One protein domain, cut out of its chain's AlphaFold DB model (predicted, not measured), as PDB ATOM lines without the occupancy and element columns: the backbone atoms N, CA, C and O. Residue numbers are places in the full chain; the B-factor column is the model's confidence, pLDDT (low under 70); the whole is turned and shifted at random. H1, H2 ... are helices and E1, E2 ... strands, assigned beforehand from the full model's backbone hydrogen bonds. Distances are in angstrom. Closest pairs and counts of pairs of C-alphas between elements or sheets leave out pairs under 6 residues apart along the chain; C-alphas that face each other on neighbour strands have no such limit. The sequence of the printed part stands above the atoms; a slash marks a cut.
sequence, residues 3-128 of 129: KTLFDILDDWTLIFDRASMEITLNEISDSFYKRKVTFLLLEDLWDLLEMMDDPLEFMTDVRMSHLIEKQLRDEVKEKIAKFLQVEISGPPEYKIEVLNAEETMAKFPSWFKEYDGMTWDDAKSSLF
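This is residues 3 to 128 of the 129 residues of an uncharacterized protein of Thorarchaeota archaeon (strain AB_25) (UniProt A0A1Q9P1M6). Four helices, H1, H4, H3 and H2, form a loosely closed up-and-down bundle, with H5 across one end and the hairpin E2 and E3 packed by E3 on the side of H2. The two-stranded sheet of E1 and E4 and the short H6 lie towards that same end, while residues 123 to 128, of which 123 to 125 belong to H7, stick out as a tail and residues 53 to 58 as a loop. The printed part has 126 residues, with seven named helices and four named strands in the order H1 H2 E1 H3 H4 H5 E2 E3 H6 E4 H7; both sheets are antiparallel. It is mostly helix and compact, with a radius of gyration of the C-alphas of 15.0 A and spans of 42, 34 and 32 A.

E2 is residues 85 to 89, 13.4 A long, and E3 is residues 95 to 98, 10.1 A. E1 is residues 37 to 39 and E4 residues 112 to 114. H2, residues 18 to 33, is 21.6 A long and begins at C-alpha 18 (17.074, 33.701, 32.063). H1, residues 5 to 14, begins at C-alpha 5 (12.528, 18.417, 30.107) and is 14.9 A long; H3, residues 40 to 50, is 15.4 A; H4, residues 61 to 72, is 16.4 A; H5, residues 75 to 83, is 12.3 A. H6 is residues 101 to 107, and H7, residues 120 to 125, ends at C-alpha 125 (29.047, 25.657, 5.722).

E2 and E3 form a hairpin, with N 87 and O 97 at 2.8 A and N 97 and O 87 at 2.9 A. Residues 3 to 4 pair antiparallel with residues 85 to 86 of E2. The closest C-alphas of H2 and E3, Glu 27 and Ile 96, are 5.8 A apart. H2 touches H3 at a shallow tilt of 32 degrees, opposite ways, closest at Leu 25 and Leu 42, 6.5 A between C-alphas. H3 and H4 form a helical hairpin; H4 touches H3 with residues 64 to 68 alone, closest C-alphas Leu 48 and Met 64, 7.4 A. H4 touches H1, closest C-alphas Ser 65 and Thr 13, 4.5 A. H1 and H2 are close but not clearly touching, at 7.8 A between C-alphas 12 and 21. H5 touches H1, closest C-alphas Ala 81 and Phe 6, 4.6 A. E1 and E4 are antiparallel, with N 38 and O 113 at 2.8 A. H6 touches no helix but is near H2, 7.1 A between C-alphas 101 and 32. In H3, H4, H5, H6 and H7 every O i to N i+4 pair is within hydrogen-bond range; H1 has 5 of 6 and H2 11 of 12.

The C-alphas farthest apart, Arg 73 and Phe 128, are 45.7 A apart. The printed part has no cut, and no link is long. Mean pLDDT of the printed part is 89.4; residues 91 to 93 and 120 to 128 are under 70.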
ATOM      1  N   LYS A   3      18.018  13.893  32.950       96.12
ATOM      2  CA  LYS A   3      16.784  14.548  33.394       96.12
ATOM      3  C   LYS A   3      15.732  14.452  32.291       96.12
ATOM      4  O   LYS A   3      16.054  14.142  31.144       96.12
ATOM      5  N   THR A   4      14.481  14.709  32.629       97.31
ATOM      6  CA  THR A   4      13.449  15.040  31.643       97.31
ATOM      7  C   THR A   4      13.422  16.548  31.393       97.31
ATOM      8  O   THR A   4      13.942  17.319  32.203       97.31
ATOM      9  N   LEU A   5      12.806  16.989  30.293       96.19
ATOM     10  CA  LEU A   5      12.528  18.417  30.107       96.19
ATOM     11  C   LEU A   5      11.635  18.935  31.240       96.19
ATOM     12  O   LEU A   5      11.874  20.030  31.734       96.19
ATOM     13  N   PHE A   6      10.679  18.130  31.713       97.06
ATOM     14  CA  PHE A   6       9.839  18.479  32.862       97.06
ATOM     15  C   PHE A   6      10.672  18.845  34.095       97.06
ATOM     16  O   PHE A   6      10.433  19.894  34.676       97.06
ATOM     17  N   ASP A   7      11.679  18.039  34.451       96.44
ATOM     18  CA  ASP A   7      12.529  18.316  35.621       96.44
ATOM     19  C   ASP A   7      13.271  19.657  35.493       96.44
ATOM     20  O   ASP A   7      13.499  20.339  36.485       96.44
ATOM     21  N   ILE A   8      13.662  20.043  34.274       95.00
ATOM     22  CA  ILE A   8      14.329  21.328  34.029       95.00
ATOM     23  C   ILE A   8      13.343  22.491  34.138       95.00
ATOM     24  O   ILE A   8      13.648  23.501  34.764       95.00
ATOM     25  N   LEU A   9      12.165  22.358  33.530       94.94
ATOM     26  CA  LEU A   9      11.136  23.392  33.589       94.94
ATOM     27  C   LEU A   9      10.636  23.595  35.026       94.94
ATOM     28  O   LEU A   9      10.377  24.729  35.419       94.94
ATOM     29  N   ASP A  10      10.518  22.517  35.808       95.69
ATOM     30  CA  ASP A  10      10.148  22.569  37.225       95.69
ATOM     31  C   ASP A  10      11.195  23.352  38.032       95.69
ATOM     32  O   ASP A  10      10.834  24.252  38.793       95.69
ATOM     33  N   ASP A  11      12.490  23.129  37.772       94.50
ATOM     34  CA  ASP A  11      13.577  23.911  38.379       94.50
ATOM     35  C   ASP A  11      13.436  25.423  38.079       94.50
ATOM     36  O   ASP A  11      13.678  26.253  38.961       94.50
ATOM     37  N   TRP A  12      12.981  25.808  36.877       93.81
ATOM     38  CA  TRP A  12      12.751  27.218  36.509       93.81
ATOM     39  C   TRP A  12      11.581  27.872  37.257       93.81
ATOM     40  O   TRP A  12      11.524  29.101  37.384       93.81
ATOM     41  N   THR A  13      10.644  27.075  37.780       92.38
ATOM     42  CA  THR A  13       9.573  27.596  38.646       92.38
ATOM     43  C   THR A  13      10.093  27.987  40.030       92.38
ATOM     44  O   THR A  13       9.511  28.850  40.687       92.38
ATOM     45  N   LEU A  14      11.211  27.390  40.457       92.06
ATOM     46  CA  LEU A  14      11.848  27.645  41.748       92.06
ATOM     47  C   LEU A  14      12.916  28.737  41.651       92.06
ATOM     48  O   LEU A  14      13.016  29.591  42.533       92.06
ATOM     49  N   ILE A  15      13.735  28.681  40.598       90.56
ATOM     50  CA  ILE A  15      14.842  29.602  40.357       90.56
ATOM     51  C   ILE A  15      14.764  30.064  38.908       90.56
ATOM     52  O   ILE A  15      15.093  29.324  37.982       90.56
ATOM     53  N   PHE A  16      14.365  31.317  38.725       88.81
ATOM     54  CA  PHE A  16      14.348  31.941  37.414       88.81
ATOM     55  C   PHE A  16      15.746  32.471  37.067       88.81
ATOM     56  O   PHE A  16      16.214  33.443  37.659       88.81
ATOM     57  N   ASP A  17      16.416  31.825  36.115       91.25
ATOM     58  CA  ASP A  17      17.695  32.270  35.550       91.25
ATOM     59  C   ASP A  17      17.594  32.298  34.026       91.25
ATOM     60  O   ASP A  17      17.782  31.286  33.347       91.25
ATOM     61  N   ARG A  18      17.305  33.487  33.493       90.19
ATOM     62  CA  ARG A  18      17.074  33.701  32.063       90.19
ATOM     63  C   ARG A  18      18.221  33.193  31.190       90.19
ATOM     64  O   ARG A  18      17.962  32.556  30.176       90.19
ATOM     65  N   ALA A  19      19.474  33.427  31.578       89.94
ATOM     66  CA  ALA A  19      20.614  33.027  30.756       89.94
ATOM     67  C   ALA A  19      20.699  31.498  30.632       89.94
ATOM     68  O   ALA A  19      20.891  30.960  29.541       89.94
ATOM     69  N   SER A  20      20.499  30.786  31.744       90.25
ATOM     70  CA  SER A  20      20.446  29.320  31.759       90.25
ATOM     71  C   SER A  20      19.271  28.773  30.940       90.25
ATOM     72  O   SER A  20      19.417  27.778  30.222       90.25
ATOM     73  N   MET A  21      18.118  29.446  30.998       92.88
ATOM     74  CA  MET A  21      16.939  29.096  30.204       92.88
ATOM     75  C   MET A  21      17.196  29.234  28.705       92.88
ATOM     76  O   MET A  21      16.984  28.272  27.971       92.88
ATOM     77  N   GLU A  22      17.705  30.382  28.254       93.12
ATOM     78  CA  GLU A  22      18.012  30.640  26.841       93.12
ATOM     79  C   GLU A  22      19.034  29.636  26.292       93.12
ATOM     80  O   GLU A  22      18.839  29.080  25.211       93.12
ATOM     81  N   ILE A  23      20.097  29.339  27.051       91.00
ATOM     82  CA  ILE A  23      21.080  28.308  26.680       91.00
ATOM     83  C   ILE A  23      20.394  26.950  26.532       91.00
ATOM     84  O   ILE A  23      20.610  26.241  25.551       91.00
ATOM     85  N   THR A  24      19.548  26.587  27.494       92.69
ATOM     86  CA  THR A  24      18.862  25.296  27.479       92.69
ATOM     87  C   THR A  24      17.908  25.165  26.300       92.69
ATOM     88  O   THR A  24      17.928  24.143  25.615       92.69
ATOM     89  N   LEU A  25      17.081  26.183  26.054       94.81
ATOM     90  CA  LEU A  25      16.148  26.182  24.933       94.81
ATOM     91  C   LEU A  25      16.899  26.094  23.604       94.81
ATOM     92  O   LEU A  25      16.511  25.293  22.763       94.81
ATOM     93  N   ASN A  26      18.002  26.831  23.444       92.88
ATOM     94  CA  ASN A  26      18.832  26.760  22.241       92.88
ATOM     95  C   ASN A  26      19.408  25.356  22.008       92.88
ATOM     96  O   ASN A  26      19.219  24.796  20.934       92.88
ATOM     97  N   GLU A  27      20.054  24.746  23.005       92.44
ATOM     98  CA  GLU A  27      20.680  23.418  22.860       92.44
ATOM     99  C   GLU A  27      19.655  22.307  22.548       92.44
ATOM    100  O   GLU A  27      19.887  21.418  21.715       92.44
ATOM    101  N   ILE A  28      18.484  22.361  23.192       94.88
ATOM    102  CA  ILE A  28      17.411  21.396  22.931       94.88
ATOM    103  C   ILE A  28      16.789  21.658  21.551       94.88
ATOM    104  O   ILE A  28      16.597  20.706  20.791       94.88
ATOM    105  N   SER A  29      16.513  22.914  21.190       94.25
ATOM    106  CA  SER A  29      15.978  23.272  19.872       94.25
ATOM    107  C   SER A  29      16.926  22.876  18.743       94.25
ATOM    108  O   SER A  29      16.485  22.257  17.777       94.25
ATOM    109  N   ASP A  30      18.230  23.112  18.890       92.12
ATOM    110  CA  ASP A  30      19.258  22.722  17.918       92.12
ATOM    111  C   ASP A  30      19.244  21.220  17.632       92.12
ATOM    112  O   ASP A  30      19.449  20.784  16.492       92.12
ATOM    113  N   SER A  31      18.962  20.408  18.654       92.38
ATOM    114  CA  SER A  31      18.812  18.964  18.482       92.38
ATOM    115  C   SER A  31      17.678  18.626  17.510       92.38
ATOM    116  O   SER A  31      17.795  17.650  16.775       92.38
ATOM    117  N   PHE A  32      16.616  19.424  17.438       94.56
ATOM    118  CA  PHE A  32      15.491  19.221  16.523       94.56
ATOM    119  C   PHE A  32      15.653  19.949  15.188       94.56
ATOM    120  O   PHE A  32      15.384  19.359  14.140       94.56
ATOM    121  N   TYR A  33      16.183  21.172  15.186       93.31
ATOM    122  CA  TYR A  33      16.406  21.943  13.962       93.31
ATOM    123  C   TYR A  33      17.347  21.228  12.991       93.31
ATOM    124  O   TYR A  33      17.096  21.221  11.785       93.31
ATOM    125  N   LYS A  34      18.365  20.511  13.493       91.06
ATOM    126  CA  LYS A  34      19.238  19.641  12.676       91.06
ATOM    127  C   LYS A  34      18.484  18.543  11.913       91.06
ATOM    128  O   LYS A  34      18.997  18.013  10.934       91.06
ATOM    129  N   ARG A  35      17.260  18.215  12.335       92.12
ATOM    130  CA  ARG A  35      16.341  17.267  11.683       92.12
ATOM    131  C   ARG A  35      15.238  17.962  10.883       92.12
ATOM    132  O   ARG A  35      14.288  17.305  10.474       92.12
ATOM    133  N   LYS A  36      15.365  19.274  10.655       92.88
ATOM    134  CA  LYS A  36      14.404  20.122   9.931       92.88
ATOM    135  C   LYS A  36      13.002  20.111  10.545       92.88
ATOM    136  O   LYS A  36      11.999  20.225   9.846       92.88
ATOM    137  N   VAL A  37      12.940  20.023  11.873       94.44
ATOM    138  CA  VAL A  37      11.692  20.161  12.624       94.44
ATOM    139  C   VAL A  37      11.855  21.099  13.807       94.44
ATOM    140  O   VAL A  37      12.910  21.166  14.432       94.44
ATOM    141  N   THR A  38      10.779  21.791  14.140       94.81
ATOM    142  CA  THR A  38      10.672  22.614  15.339       94.81
ATOM    143  C   THR A  38       9.818  21.898  16.367       94.81
ATOM    144  O   THR A  38       8.734  21.417  16.038       94.81
ATOM    145  N   PHE A  39      10.272  21.861  17.618       96.12
ATOM    146  CA  PHE A  39       9.523  21.271  18.720       96.12
ATOM    147  C   PHE A  39       8.615  22.313  19.381       96.12
ATOM    148  O   PHE A  39       9.097  23.259  19.999       96.12
ATOM    149  N   LEU A  40       7.296  22.143  19.251       95.19
ATOM    150  CA  LEU A  40       6.314  23.197  19.546       95.19
ATOM    151  C   LEU A  40       6.327  23.668  21.004       95.19
ATOM    152  O   LEU A  40       6.132  24.850  21.260       95.19
ATOM    153  N   LEU A  41       6.607  22.776  21.959       95.50
ATOM    154  CA  LEU A  41       6.688  23.171  23.366       95.50
ATOM    155  C   LEU A  41       7.836  24.161  23.631       95.50
ATOM    156  O   LEU A  41       7.704  25.005  24.509       95.50
ATOM    157  N   LEU A  42       8.951  24.071  22.899       95.50
ATOM    158  CA  LEU A  42      10.056  25.024  23.064       95.50
ATOM    159  C   LEU A  42       9.716  26.386  22.470       95.50
ATOM    160  O   LEU A  42      10.134  27.389  23.027       95.50
ATOM    161  N   GLU A  43       8.933  26.425  21.391       94.31
ATOM    162  CA  GLU A  43       8.438  27.684  20.819       94.31
ATOM    163  C   GLU A  43       7.524  28.397  21.813       94.31
ATOM    164  O   GLU A  43       7.744  29.562  22.107       94.31
ATOM    165  N   ASP A  44       6.589  27.670  22.434       94.19
ATOM    166  CA  ASP A  44       5.733  28.241  23.479       94.19
ATOM    167  C   ASP A  44       6.551  28.817  24.653       94.19
ATOM    168  O   ASP A  44       6.122  29.761  25.312       94.19
ATOM    169  N   LEU A  45       7.710  28.225  24.965       94.88
ATOM    170  CA  LEU A  45       8.604  28.705  26.022       94.88
ATOM    171  C   LEU A  45       9.432  29.916  25.574       94.88
ATOM    172  O   LEU A  45       9.660  30.812  26.387       94.88
ATOM    173  N   TRP A  46       9.846  29.966  24.307       94.50
ATOM    174  CA  TRP A  46      10.473  31.145  23.712       94.50
ATOM    175  C   TRP A  46       9.522  32.334  23.697       94.50
ATOM    176  O   TRP A  46       9.897  33.389  24.199       94.50
ATOM    177  N   ASP A  47       8.276  32.138  23.261       92.62
ATOM    178  CA  ASP A  47       7.241  33.174  23.273       92.62
ATOM    179  C   ASP A  47       7.072  33.773  24.679       92.62
ATOM    180  O   ASP A  47       6.911  34.981  24.842       92.62
ATOM    181  N   LEU A  48       7.146  32.940  25.727       91.88
ATOM    182  CA  LEU A  48       7.115  33.425  27.107       91.88
ATOM    183  C   LEU A  48       8.344  34.274  27.455       91.88
ATOM    184  O   LEU A  48       8.190  35.302  28.112       91.88
ATOM    185  N   LEU A  49       9.552  33.854  27.069       91.25
ATOM    186  CA  LEU A  49      10.767  34.636  27.324       91.25
ATOM    187  C   LEU A  49      10.751  35.972  26.574       91.25
ATOM    188  O   LEU A  49      11.141  36.985  27.152       91.25
ATOM    189  N   GLU A  50      10.243  36.003  25.342       91.06
ATOM    190  CA  GLU A  50      10.114  37.230  24.547       91.06
ATOM    191  C   GLU A  50       9.178  38.257  25.202       91.06
ATOM    192  O   GLU A  50       9.435  39.459  25.131       91.06
ATOM    193  N   MET A  51       8.150  37.817  25.942       89.62
ATOM    194  CA  MET A  51       7.300  38.726  26.731       89.62
ATOM    195  C   MET A  51       8.083  39.509  27.798       89.62
ATOM    196  O   MET A  51       7.600  40.534  28.275       89.62
ATOM    197  N   MET A  52       9.276  39.055  28.202       84.19
ATOM    198  CA  MET A  52      10.139  39.826  29.103       84.19
ATOM    199  C   MET A  52      10.799  41.022  28.427       84.19
ATOM    200  O   MET A  52      11.143  41.989  29.107       84.19
ATOM    201  N   ASP A  53      10.993  40.944  27.114       84.56
ATOM    202  CA  ASP A  53      11.618  42.002  26.331       84.56
ATOM    203  C   ASP A  53      10.603  43.053  25.871       84.56
ATOM    204  O   ASP A  53      11.005  44.144  25.459       84.56
ATOM    205  N   ASP A  54       9.301  42.775  26.000       84.75
ATOM    206  CA  ASP A  54       8.249  43.763  25.782       84.75
ATOM    207  C   ASP A  54       8.066  44.660  27.027       84.75
ATOM    208  O   ASP A  54       7.527  44.227  28.056       84.75
ATOM    209  N   PRO A  55       8.449  45.952  26.961       76.25
ATOM    210  CA  PRO A  55       8.290  46.875  28.081       76.25
ATOM    211  C   PRO A  55       6.823  47.135  28.466       76.25
ATOM    212  O   PRO A  55       6.577  47.674  29.546       76.25
ATOM    213  N   LEU A  56       5.846  46.787  27.617       83.00
ATOM    214  CA  LEU A  56       4.415  46.950  27.890       83.00
ATOM    215  C   LEU A  56       3.835  45.829  28.761       83.00
ATOM    216  O   LEU A  56       2.828  46.047  29.437       83.00
ATOM    217  N   GLU A  57       4.468  44.656  28.791       77.69
ATOM    218  CA  GLU A  57       3.951  43.468  29.485       77.69
ATOM    219  C   GLU A  57       4.251  43.475  31.001       77.69
ATOM    220  O   GLU A  57       3.658  42.713  31.781       77.69
ATOM    221  N   PHE A  58       5.118  44.390  31.467       79.88
ATOM    222  CA  PHE A  58       5.565  44.510  32.867       79.88
ATOM    223  C   PHE A  58       5.912  43.144  33.483       79.88
ATOM    224  O   PHE A  58       5.422  42.769  34.561       79.88
ATOM    225  N   MET A  59       6.714  42.362  32.766       88.50
ATOM    226  CA  MET A  59       7.074  41.019  33.189       88.50
ATOM    227  C   MET A  59       8.138  41.038  34.284       88.50
ATOM    228  O   MET A  59       9.108  41.786  34.246       88.50
ATOM    229  N   THR A  60       7.909  40.212  35.301       89.25
ATOM    230  CA  THR A  60       8.827  39.993  36.425       89.25
ATOM    231  C   THR A  60       9.140  38.511  36.499       89.25
ATOM    232  O   THR A  60       8.300  37.701  36.100       89.25
ATOM    233  N   ASP A  61      10.273  38.156  37.092       89.19
ATOM    234  CA  ASP A  61      10.685  36.763  37.297       89.19
ATOM    235  C   ASP A  61       9.577  35.932  37.967       89.19
ATOM    236  O   ASP A  61       9.251  34.838  37.522       89.19
ATOM    237  N   VAL A  62       8.886  36.494  38.967       90.38
ATOM    238  CA  VAL A  62       7.766  35.819  39.650       90.38
ATOM    239  C   VAL A  62       6.588  35.559  38.709       90.38
ATOM    240  O   VAL A  62       5.961  34.501  38.783       90.38
ATOM    241  N   ARG A  63       6.241  36.511  37.831       90.81
ATOM    242  CA  ARG A  63       5.174  36.307  36.835       90.81
ATOM    243  C   ARG A  63       5.600  35.267  35.800       90.81
ATOM    244  O   ARG A  63       4.779  34.437  35.425       90.81
ATOM    245  N   MET A  64       6.865  35.281  35.393       90.81
ATOM    246  CA  MET A  64       7.430  34.312  34.457       90.81
ATOM    247  C   MET A  64       7.408  32.890  35.008       90.81
ATOM    248  O   MET A  64       6.863  32.002  34.356       90.81
ATOM    249  N   SER A  65       7.896  32.676  36.231       91.88
ATOM    250  CA  SER A  65       7.839  31.368  36.892       91.88
ATOM    251  C   SER A  65       6.404  30.841  36.993       91.88
ATOM    252  O   SER A  65       6.173  29.671  36.704       91.88
ATOM    253  N   HIS A  66       5.415  31.696  37.291       92.38
ATOM    254  CA  HIS A  66       4.000  31.292  37.275       92.38
ATOM    255  C   HIS A  66       3.485  30.920  35.877       92.38
ATOM    256  O   HIS A  66       2.658  30.017  35.751       92.38
ATOM    257  N   LEU A  67       3.916  31.616  34.820       93.00
ATOM    258  CA  LEU A  67       3.530  31.266  33.451       93.00
ATOM    259  C   LEU A  67       4.135  29.923  33.037       93.00
ATOM    260  O   LEU A  67       3.420  29.102  32.469       93.00
ATOM    261  N   ILE A  68       5.396  29.664  33.387       93.12
ATOM    262  CA  ILE A  68       6.055  28.368  33.170       93.12
ATOM    263  C   ILE A  68       5.324  27.267  33.945       93.12
ATOM    264  O   ILE A  68       4.963  26.246  33.365       93.12
ATOM    265  N   GLU A  69       5.012  27.493  35.222       93.81
ATOM    266  CA  GLU A  69       4.237  26.551  36.033       93.81
ATOM    267  C   GLU A  69       2.862  26.268  35.405       93.81
ATOM    268  O   GLU A  69       2.401  25.128  35.362       93.81
ATOM    269  N   LYS A  70       2.202  27.293  34.854       94.38
ATOM    270  CA  LYS A  70       0.936  27.127  34.135       94.38
ATOM    271  C   LYS A  70       1.097  26.258  32.884       94.38
ATOM    272  O   LYS A  70       0.217  25.439  32.635       94.38
ATOM    273  N   GLN A  71       2.189  26.405  32.128       92.06
ATOM    274  CA  GLN A  71       2.491  25.506  31.006       92.06
ATOM    275  C   GLN A  71       2.690  24.067  31.493       92.06
ATOM    276  O   GLN A  71       2.188  23.141  30.867       92.06
ATOM    277  N   LEU A  72       3.365  23.872  32.628       90.81
ATOM    278  CA  LEU A  72       3.591  22.547  33.215       90.81
ATOM    279  C   LEU A  72       2.329  21.872  33.752       90.81
ATOM    280  O   LEU A  72       2.308  20.652  33.858       90.81
ATOM    281  N   ARG A  73       1.293  22.642  34.092       91.62
ATOM    282  CA  ARG A  73      -0.011  22.125  34.539       91.62
ATOM    283  C   ARG A  73      -0.948  21.754  33.386       91.62
ATOM    284  O   ARG A  73      -2.010  21.187  33.637       91.62
ATOM    285  N   ASP A  74      -0.605  22.101  32.147       95.62
ATOM    286  CA  ASP A  74      -1.342  21.634  30.976       95.62
ATOM    287  C   ASP A  74      -1.025  20.151  30.733       95.62
ATOM    288  O   ASP A  74       0.130  19.787  30.522       95.62
ATOM    289  N   GLU A  75      -2.046  19.286  30.747       93.88
ATOM    290  CA  GLU A  75      -1.861  17.827  30.675       93.88
ATOM    291  C   GLU A  75      -1.080  17.376  29.431       93.88
ATOM    292  O   GLU A  75      -0.326  16.397  29.471       93.88
ATOM    293  N   VAL A  76      -1.258  18.075  28.305       93.25
ATOM    294  CA  VAL A  76      -0.577  17.739  27.055       93.25
ATOM    295  C   VAL A  76       0.887  18.146  27.155       93.25
ATOM    296  O   VAL A  76       1.762  17.323  26.881       93.25
ATOM    297  N   LYS A  77       1.169  19.374  27.595       94.06
ATOM    298  CA  LYS A  77       2.542  19.887  27.727       94.06
ATOM    299  C   LYS A  77       3.329  19.164  28.811       94.06
ATOM    300  O   LYS A  77       4.490  18.830  28.588       94.06
ATOM    301  N   GLU A  78       2.691  18.824  29.926       94.88
ATOM    302  CA  GLU A  78       3.279  18.007  30.986       94.88
ATOM    303  C   GLU A  78       3.746  16.657  30.434       94.88
ATOM    304  O   GLU A  78       4.892  16.246  30.629       94.88
ATOM    305  N   LYS A  79       2.870  15.970  29.690       95.12
ATOM    306  CA  LYS A  79       3.190  14.685  29.067       95.12
ATOM    307  C   LYS A  79       4.341  14.810  28.070       95.12
ATOM    308  O   LYS A  79       5.217  13.945  28.054       95.12
ATOM    309  N   ILE A  80       4.336  15.862  27.252       94.69
ATOM    310  CA  ILE A  80       5.406  16.160  26.294       94.69
ATOM    311  C   ILE A  80       6.740  16.339  27.033       94.69
ATOM    312  O   ILE A  80       7.718  15.657  26.724       94.69
ATOM    313  N   ALA A  81       6.765  17.203  28.050       96.00
ATOM    314  CA  ALA A  81       7.961  17.530  28.818       96.00
ATOM    315  C   ALA A  81       8.516  16.321  29.590       96.00
ATOM    316  O   ALA A  81       9.730  16.137  29.662       96.00
ATOM    317  N   LYS A  82       7.645  15.461  30.132       96.81
ATOM    318  CA  LYS A  82       8.047  14.220  30.816       96.81
ATOM    319  C   LYS A  82       8.578  13.157  29.861       96.81
ATOM    320  O   LYS A  82       9.359  12.303  30.274       96.81
ATOM    321  N   PHE A  83       8.134  13.169  28.605       97.12
ATOM    322  CA  PHE A  83       8.614  12.220  27.607       97.12
ATOM    323  C   PHE A  83      10.022  12.571  27.128       97.12
ATOM    324  O   PHE A  83      10.831  11.668  26.912       97.12
ATOM    325  N   LEU A  84      10.328  13.859  26.960       97.00
ATOM    326  CA  LEU A  84      11.623  14.283  26.445       97.00
ATOM    327  C   LEU A  84      12.732  14.065  27.479       97.00
ATOM    328  O   LEU A  84      12.684  14.616  28.576       97.00
ATOM    329  N   GLN A  85      13.744  13.282  27.112       97.62
ATOM    330  CA  GLN A  85      14.895  12.972  27.954       97.62
ATOM    331  C   GLN A  85      16.120  13.738  27.481       97.62
ATOM    332  O   GLN A  85      16.439  13.753  26.290       97.62
ATOM    333  N   VAL A  86      16.844  14.314  28.432       96.00
ATOM    334  CA  VAL A  86      18.049  15.091  28.172       96.00
ATOM    335  C   VAL A  86      19.191  14.676  29.088       96.00
ATOM    336  O   VAL A  86      18.997  14.245  30.229       96.00
ATOM    337  N   GLU A  87      20.408  14.812  28.587       94.56
ATOM    338  CA  GLU A  87      21.632  14.649  29.350       94.56
ATOM    339  C   GLU A  87      22.377  15.974  29.431       94.56
ATOM    340  O   GLU A  87      22.801  16.529  28.423       94.56
ATOM    341  N   ILE A  88      22.544  16.459  30.659       90.81
ATOM    342  CA  ILE A  88      23.306  17.670  30.951       90.81
ATOM    343  C   ILE A  88      24.723  17.260  31.330       90.81
ATOM    344  O   ILE A  88      24.931  16.566  32.334       90.81
ATOM    345  N   SER A  89      25.693  17.687  30.538       88.81
ATOM    346  CA  SER A  89      27.115  17.523  30.821       88.81
ATOM    347  C   SER A  89      27.665  18.792  31.471       88.81
ATOM    348  O   SER A  89      27.284  19.898  31.103       88.81
ATOM    349  N   GLY A  90      28.498  18.611  32.498       73.31
ATOM    350  CA  GLY A  90      29.152  19.697  33.231       73.31
ATOM    351  C   GLY A  90      30.601  19.921  32.773       73.31
ATOM    352  O   GLY A  90      31.040  19.275  31.823       73.31
ATOM    353  N   PRO A  91      31.357  20.790  33.472       66.38
ATOM    354  CA  PRO A  91      32.661  21.293  33.039       66.38
ATOM    355  C   PRO A  91      33.622  20.212  32.503       66.38
ATOM    356  O   PRO A  91      33.696  19.128  33.090       66.38
ATOM    357  N   PRO A  92      34.413  20.513  31.450       66.06
ATOM    358  CA  PRO A  92      34.752  21.863  30.976       66.06
ATOM    359  C   PRO A  92      33.726  22.528  30.044       66.06
ATOM    360  O   PRO A  92      33.765  23.747  29.916       66.06
ATOM    361  N   GLU A  93      32.791  21.782  29.455       69.88
ATOM    362  CA  GLU A  93      31.753  22.322  28.567       69.88
ATOM    363  C   GLU A  93      30.367  22.006  29.130       69.88
ATOM    364  O   GLU A  93      30.050  20.853  29.422       69.88
ATOM    365  N   TYR A  94      29.540  23.039  29.290       77.19
ATOM    366  CA  TYR A  94      28.127  22.848  29.584       77.19
ATOM    367  C   TYR A  94      27.410  22.506  28.279       77.19
ATOM    368  O   TYR A  94      27.381  23.328  27.368       77.19
ATOM    369  N   LYS A  95      26.869  21.290  28.180       85.56
ATOM    370  CA  LYS A  95      26.165  20.803  26.986       85.56
ATOM    371  C   LYS A  95      24.883  20.098  27.396       85.56
ATOM    372  O   LYS A  95      24.899  19.329  28.361       85.56
ATOM    373  N   ILE A  96      23.805  20.311  26.645       90.88
ATOM    374  CA  ILE A  96      22.538  19.602  26.833       90.88
ATOM    375  C   ILE A  96      22.250  18.787  25.580       90.88
ATOM    376  O   ILE A  96      22.116  19.324  24.489       90.88
ATOM    377  N   GLU A  97      22.161  17.471  25.733       92.31
ATOM    378  CA  GLU A  97      21.899  16.561  24.622       92.31
ATOM    379  C   GLU A  97      20.540  15.888  24.775       92.31
ATOM    380  O   GLU A  97      20.231  15.329  25.827       92.31
ATOM    381  N   VAL A  98      19.726  15.914  23.718       95.75
ATOM    382  CA  VAL A  98      18.435  15.221  23.692       95.75
ATOM    383  C   VAL A  98      18.649  13.739  23.387       95.75
ATOM    384  O   VAL A  98      19.029  13.367  22.277       95.75
ATOM    385  N   LEU A  99      18.358  12.876  24.359       96.38
ATOM    386  CA  LEU A  99      18.661  11.444  24.289       96.38
ATOM    387  C   LEU A  99      17.686  10.648  23.415       96.38
ATOM    388  O   LEU A  99      18.048   9.609  22.870       96.38
ATOM    389  N   ASN A 100      16.441  11.110  23.299       96.38
ATOM    390  CA  ASN A 100      15.357  10.388  22.631       96.38
ATOM    391  C   ASN A 100      14.680  11.216  21.526       96.38
ATOM    392  O   ASN A 100      13.476  11.086  21.297       96.38
ATOM    393  N   ALA A 101      15.444  12.059  20.821       95.00
ATOM    394  CA  ALA A 101      14.921  12.916  19.753       95.00
ATOM    395  C   ALA A 101      14.194  12.113  18.655       95.00
ATOM    396  O   ALA A 101      13.026  12.376  18.371       95.00
ATOM    397  N   GLU A 102      14.844  11.083  18.096       95.50
ATOM    398  CA  GLU A 102      14.274  10.229  17.034       95.50
ATOM    399  C   GLU A 102      12.992   9.520  17.475       95.50
ATOM    400  O   GLU A 102      11.997   9.485  16.754       95.50
ATOM    401  N   GLU A 103      12.998   8.978  18.694       96.62
ATOM    402  CA  GLU A 103      11.837   8.293  19.253       96.62
ATOM    403  C   GLU A 103      10.663   9.260  19.444       96.62
ATOM    404  O   GLU A 103       9.522   8.914  19.132       96.62
ATOM    405  N   THR A 104      10.943  10.473  19.927       95.44
ATOM    406  CA  THR A 104       9.931  11.511  20.149       95.44
ATOM    407  C   THR A 104       9.270  11.909  18.832       95.44
ATOM    408  O   THR A 104       8.041  11.906  18.747       95.44
ATOM    409  N   MET A 105      10.062  12.165  17.787       95.56
ATOM    410  CA  MET A 105       9.555  12.508  16.453       95.56
ATOM    411  C   MET A 105       8.741  11.372  15.827       95.56
ATOM    412  O   MET A 105       7.669  11.610  15.276       95.56
ATOM    413  N   ALA A 106       9.218  10.130  15.940       95.81
ATOM    414  CA  ALA A 106       8.540   8.976  15.357       95.81
ATOM    415  C   ALA A 106       7.207   8.660  16.052       95.81
ATOM    416  O   ALA A 106       6.233   8.296  15.392       95.81
ATOM    417  N   LYS A 107       7.149   8.776  17.385       96.69
ATOM    418  CA  LYS A 107       5.941   8.456  18.162       96.69
ATOM    419  C   LYS A 107       4.915   9.580  18.162       96.69
ATOM    420  O   LYS A 107       3.719   9.294  18.216       96.69
ATOM    421  N   PHE A 108       5.363  10.832  18.123       96.50
ATOM    422  CA  PHE A 108       4.499  11.993  18.317       96.50
ATOM    423  C   PHE A 108       4.784  13.106  17.295       96.50
ATOM    424  O   PHE A 108       5.142  14.220  17.679       96.50
ATOM    425  N   PRO A 109       4.576  12.856  15.989       94.56
ATOM    426  CA  PRO A 109       4.859  13.841  14.941       94.56
ATOM    427  C   PRO A 109       4.046  15.135  15.094       94.56
ATOM    428  O   PRO A 109       4.502  16.196  14.689       94.56
ATOM    429  N   SER A 110       2.873  15.083  15.737       95.69
ATOM    430  CA  SER A 110       2.036  16.260  16.006       95.69
ATOM    431  C   SER A 110       2.634  17.251  17.012       95.69
ATOM    432  O   SER A 110       2.066  18.318  17.207       95.69
ATOM    433  N   TRP A 111       3.725  16.902  17.700       95.94
ATOM    434  CA  TRP A 111       4.442  17.829  18.588       95.94
ATOM    435  C   TRP A 111       5.445  18.709  17.840       95.94
ATOM    436  O   TRP A 111       6.141  19.516  18.459       95.94
ATOM    437  N   PHE A 112       5.524  18.540  16.521       96.38
ATOM    438  CA  PHE A 112       6.498  19.191  15.673       96.38
ATOM    439  C   PHE A 112       5.825  19.929  14.516       96.38
ATOM    440  O   PHE A 112       4.744  19.556  14.059       96.38
ATOM    441  N   LYS A 113       6.507  20.961  14.022       95.31
ATOM    442  CA  LYS A 113       6.253  21.590  12.719       95.31
ATOM    443  C   LYS A 113       7.511  21.483  11.858       95.31
ATOM    444  O   LYS A 113       8.604  21.295  12.391       95.31
ATOM    445  N   GLU A 114       7.357  21.577  10.543       92.88
ATOM    446  CA  GLU A 114       8.502  21.678   9.635       92.88
ATOM    447  C   GLU A 114       9.303  22.947   9.957       92.88
ATOM    448  O   GLU A 114       8.718  23.997  10.229       92.88
ATOM    449  N   TYR A 115      10.630  22.822   9.973       87.81
ATOM    450  CA  TYR A 115      11.544  23.942  10.164       87.81
ATOM    451  C   TYR A 115      12.210  24.284   8.834       87.81
ATOM    452  O   TYR A 115      13.004  23.503   8.304       87.81
ATOM    453  N   ASP A 116      11.894  25.466   8.319       81.38
ATOM    454  CA  ASP A 116      12.419  26.021   7.072       81.38
ATOM    455  C   ASP A 116      13.621  26.960   7.285       81.38
ATOM    456  O   ASP A 116      14.225  27.431   6.319       81.38
ATOM    457  N   GLY A 117      14.001  27.210   8.540       76.62
ATOM    458  CA  GLY A 117      15.132  28.058   8.891       76.62
ATOM    459  C   GLY A 117      16.506  27.430   8.620       76.62
ATOM    460  O   GLY A 117      16.671  26.237   8.336       76.62
ATOM    461  N   MET A 118      17.530  28.277   8.715       73.50
ATOM    462  CA  MET A 118      18.928  27.880   8.565       73.50
ATOM    463  C   MET A 118      19.417  27.227   9.860       73.50
ATOM    464  O   MET A 118      19.326  27.823  10.928       73.50
ATOM    465  N   THR A 119      19.946  26.006   9.777       73.19
ATOM    466  CA  THR A 119      20.545  25.351  10.949       73.19
ATOM    467  C   THR A 119      21.947  25.895  11.219       73.19
ATOM    468  O   THR A 119      22.586  26.476  10.340       73.19
ATOM    469  N   TRP A 120      22.480  25.664  12.420       64.81
ATOM    470  CA  TRP A 120      23.860  26.054  12.731       64.81
ATOM    471  C   TRP A 120      24.893  25.335  11.842       64.81
ATOM    472  O   TRP A 120      25.939  25.881  11.499       64.81
ATOM    473  N   ASP A 121      24.603  24.108  11.419       67.69
ATOM    474  CA  ASP A 121      25.486  23.391  10.498       67.69
ATOM    475  C   ASP A 121      25.431  24.013   9.087       67.69
ATOM    476  O   ASP A 121      26.475  24.177   8.451       67.69
ATOM    477  N   ASP A 122      24.252  24.480   8.649       69.12
ATOM    478  CA  ASP A 122      24.085  25.224   7.390       69.12
ATOM    479  C   ASP A 122      24.869  26.554   7.415       69.12
ATOM    480  O   ASP A 122      25.574  26.889   6.460       69.12
ATOM    481  N   ALA A 123      24.799  27.296   8.526       67.06
ATOM    482  CA  ALA A 123      25.497  28.573   8.686       67.06
ATOM    483  C   ALA A 123      27.021  28.424   8.847       67.06
ATOM    484  O   ALA A 123      27.772  29.325   8.476       67.06
ATOM    485  N   LYS A 124      27.517  27.290   9.361       63.19
ATOM    486  CA  LYS A 124      28.956  26.988   9.324       63.19
ATOM    487  C   LYS A 124      29.427  26.718   7.902       63.19
ATOM    488  O   LYS A 124      30.479  27.224   7.536       63.19
ATOM    489  N   SER A 125      28.670  25.957   7.109       65.94
ATOM    490  CA  SER A 125      29.047  25.657   5.722       65.94
ATOM    491  C   SER A 125      29.176  26.928   4.879       65.94
ATOM    492  O   SER A 125      30.151  27.073   4.153       65.94
ATOM    493  N   SER A 126      28.260  27.887   5.042       64.00
ATOM    494  CA  SER A 126      28.257  29.140   4.274       64.00
ATOM    495  C   SER A 126      29.382  30.123   4.625       64.00
ATOM    496  O   SER A 126      29.603  31.076   3.885       64.00
ATOM    497  N   LEU A 127      30.094  29.918   5.739       63.47
ATOM    498  CA  LEU A 127      31.264  30.719   6.123       63.47
ATOM    499  C   LEU A 127      32.573  30.211   5.499       63.47
ATOM    500  O   LEU A 127      33.585  30.912   5.567       63.47
ATOM    501  N   PHE A 128      32.571  29.000   4.940       58.53
ATOM    502  CA  PHE A 128      33.741  28.373   4.318       58.53
ATOM    503  C   PHE A 128      33.608  28.205   2.792       58.53
ATOM    504  O   PHE A 128      34.526  27.654   2.181       58.53
TER     505      PHE A 128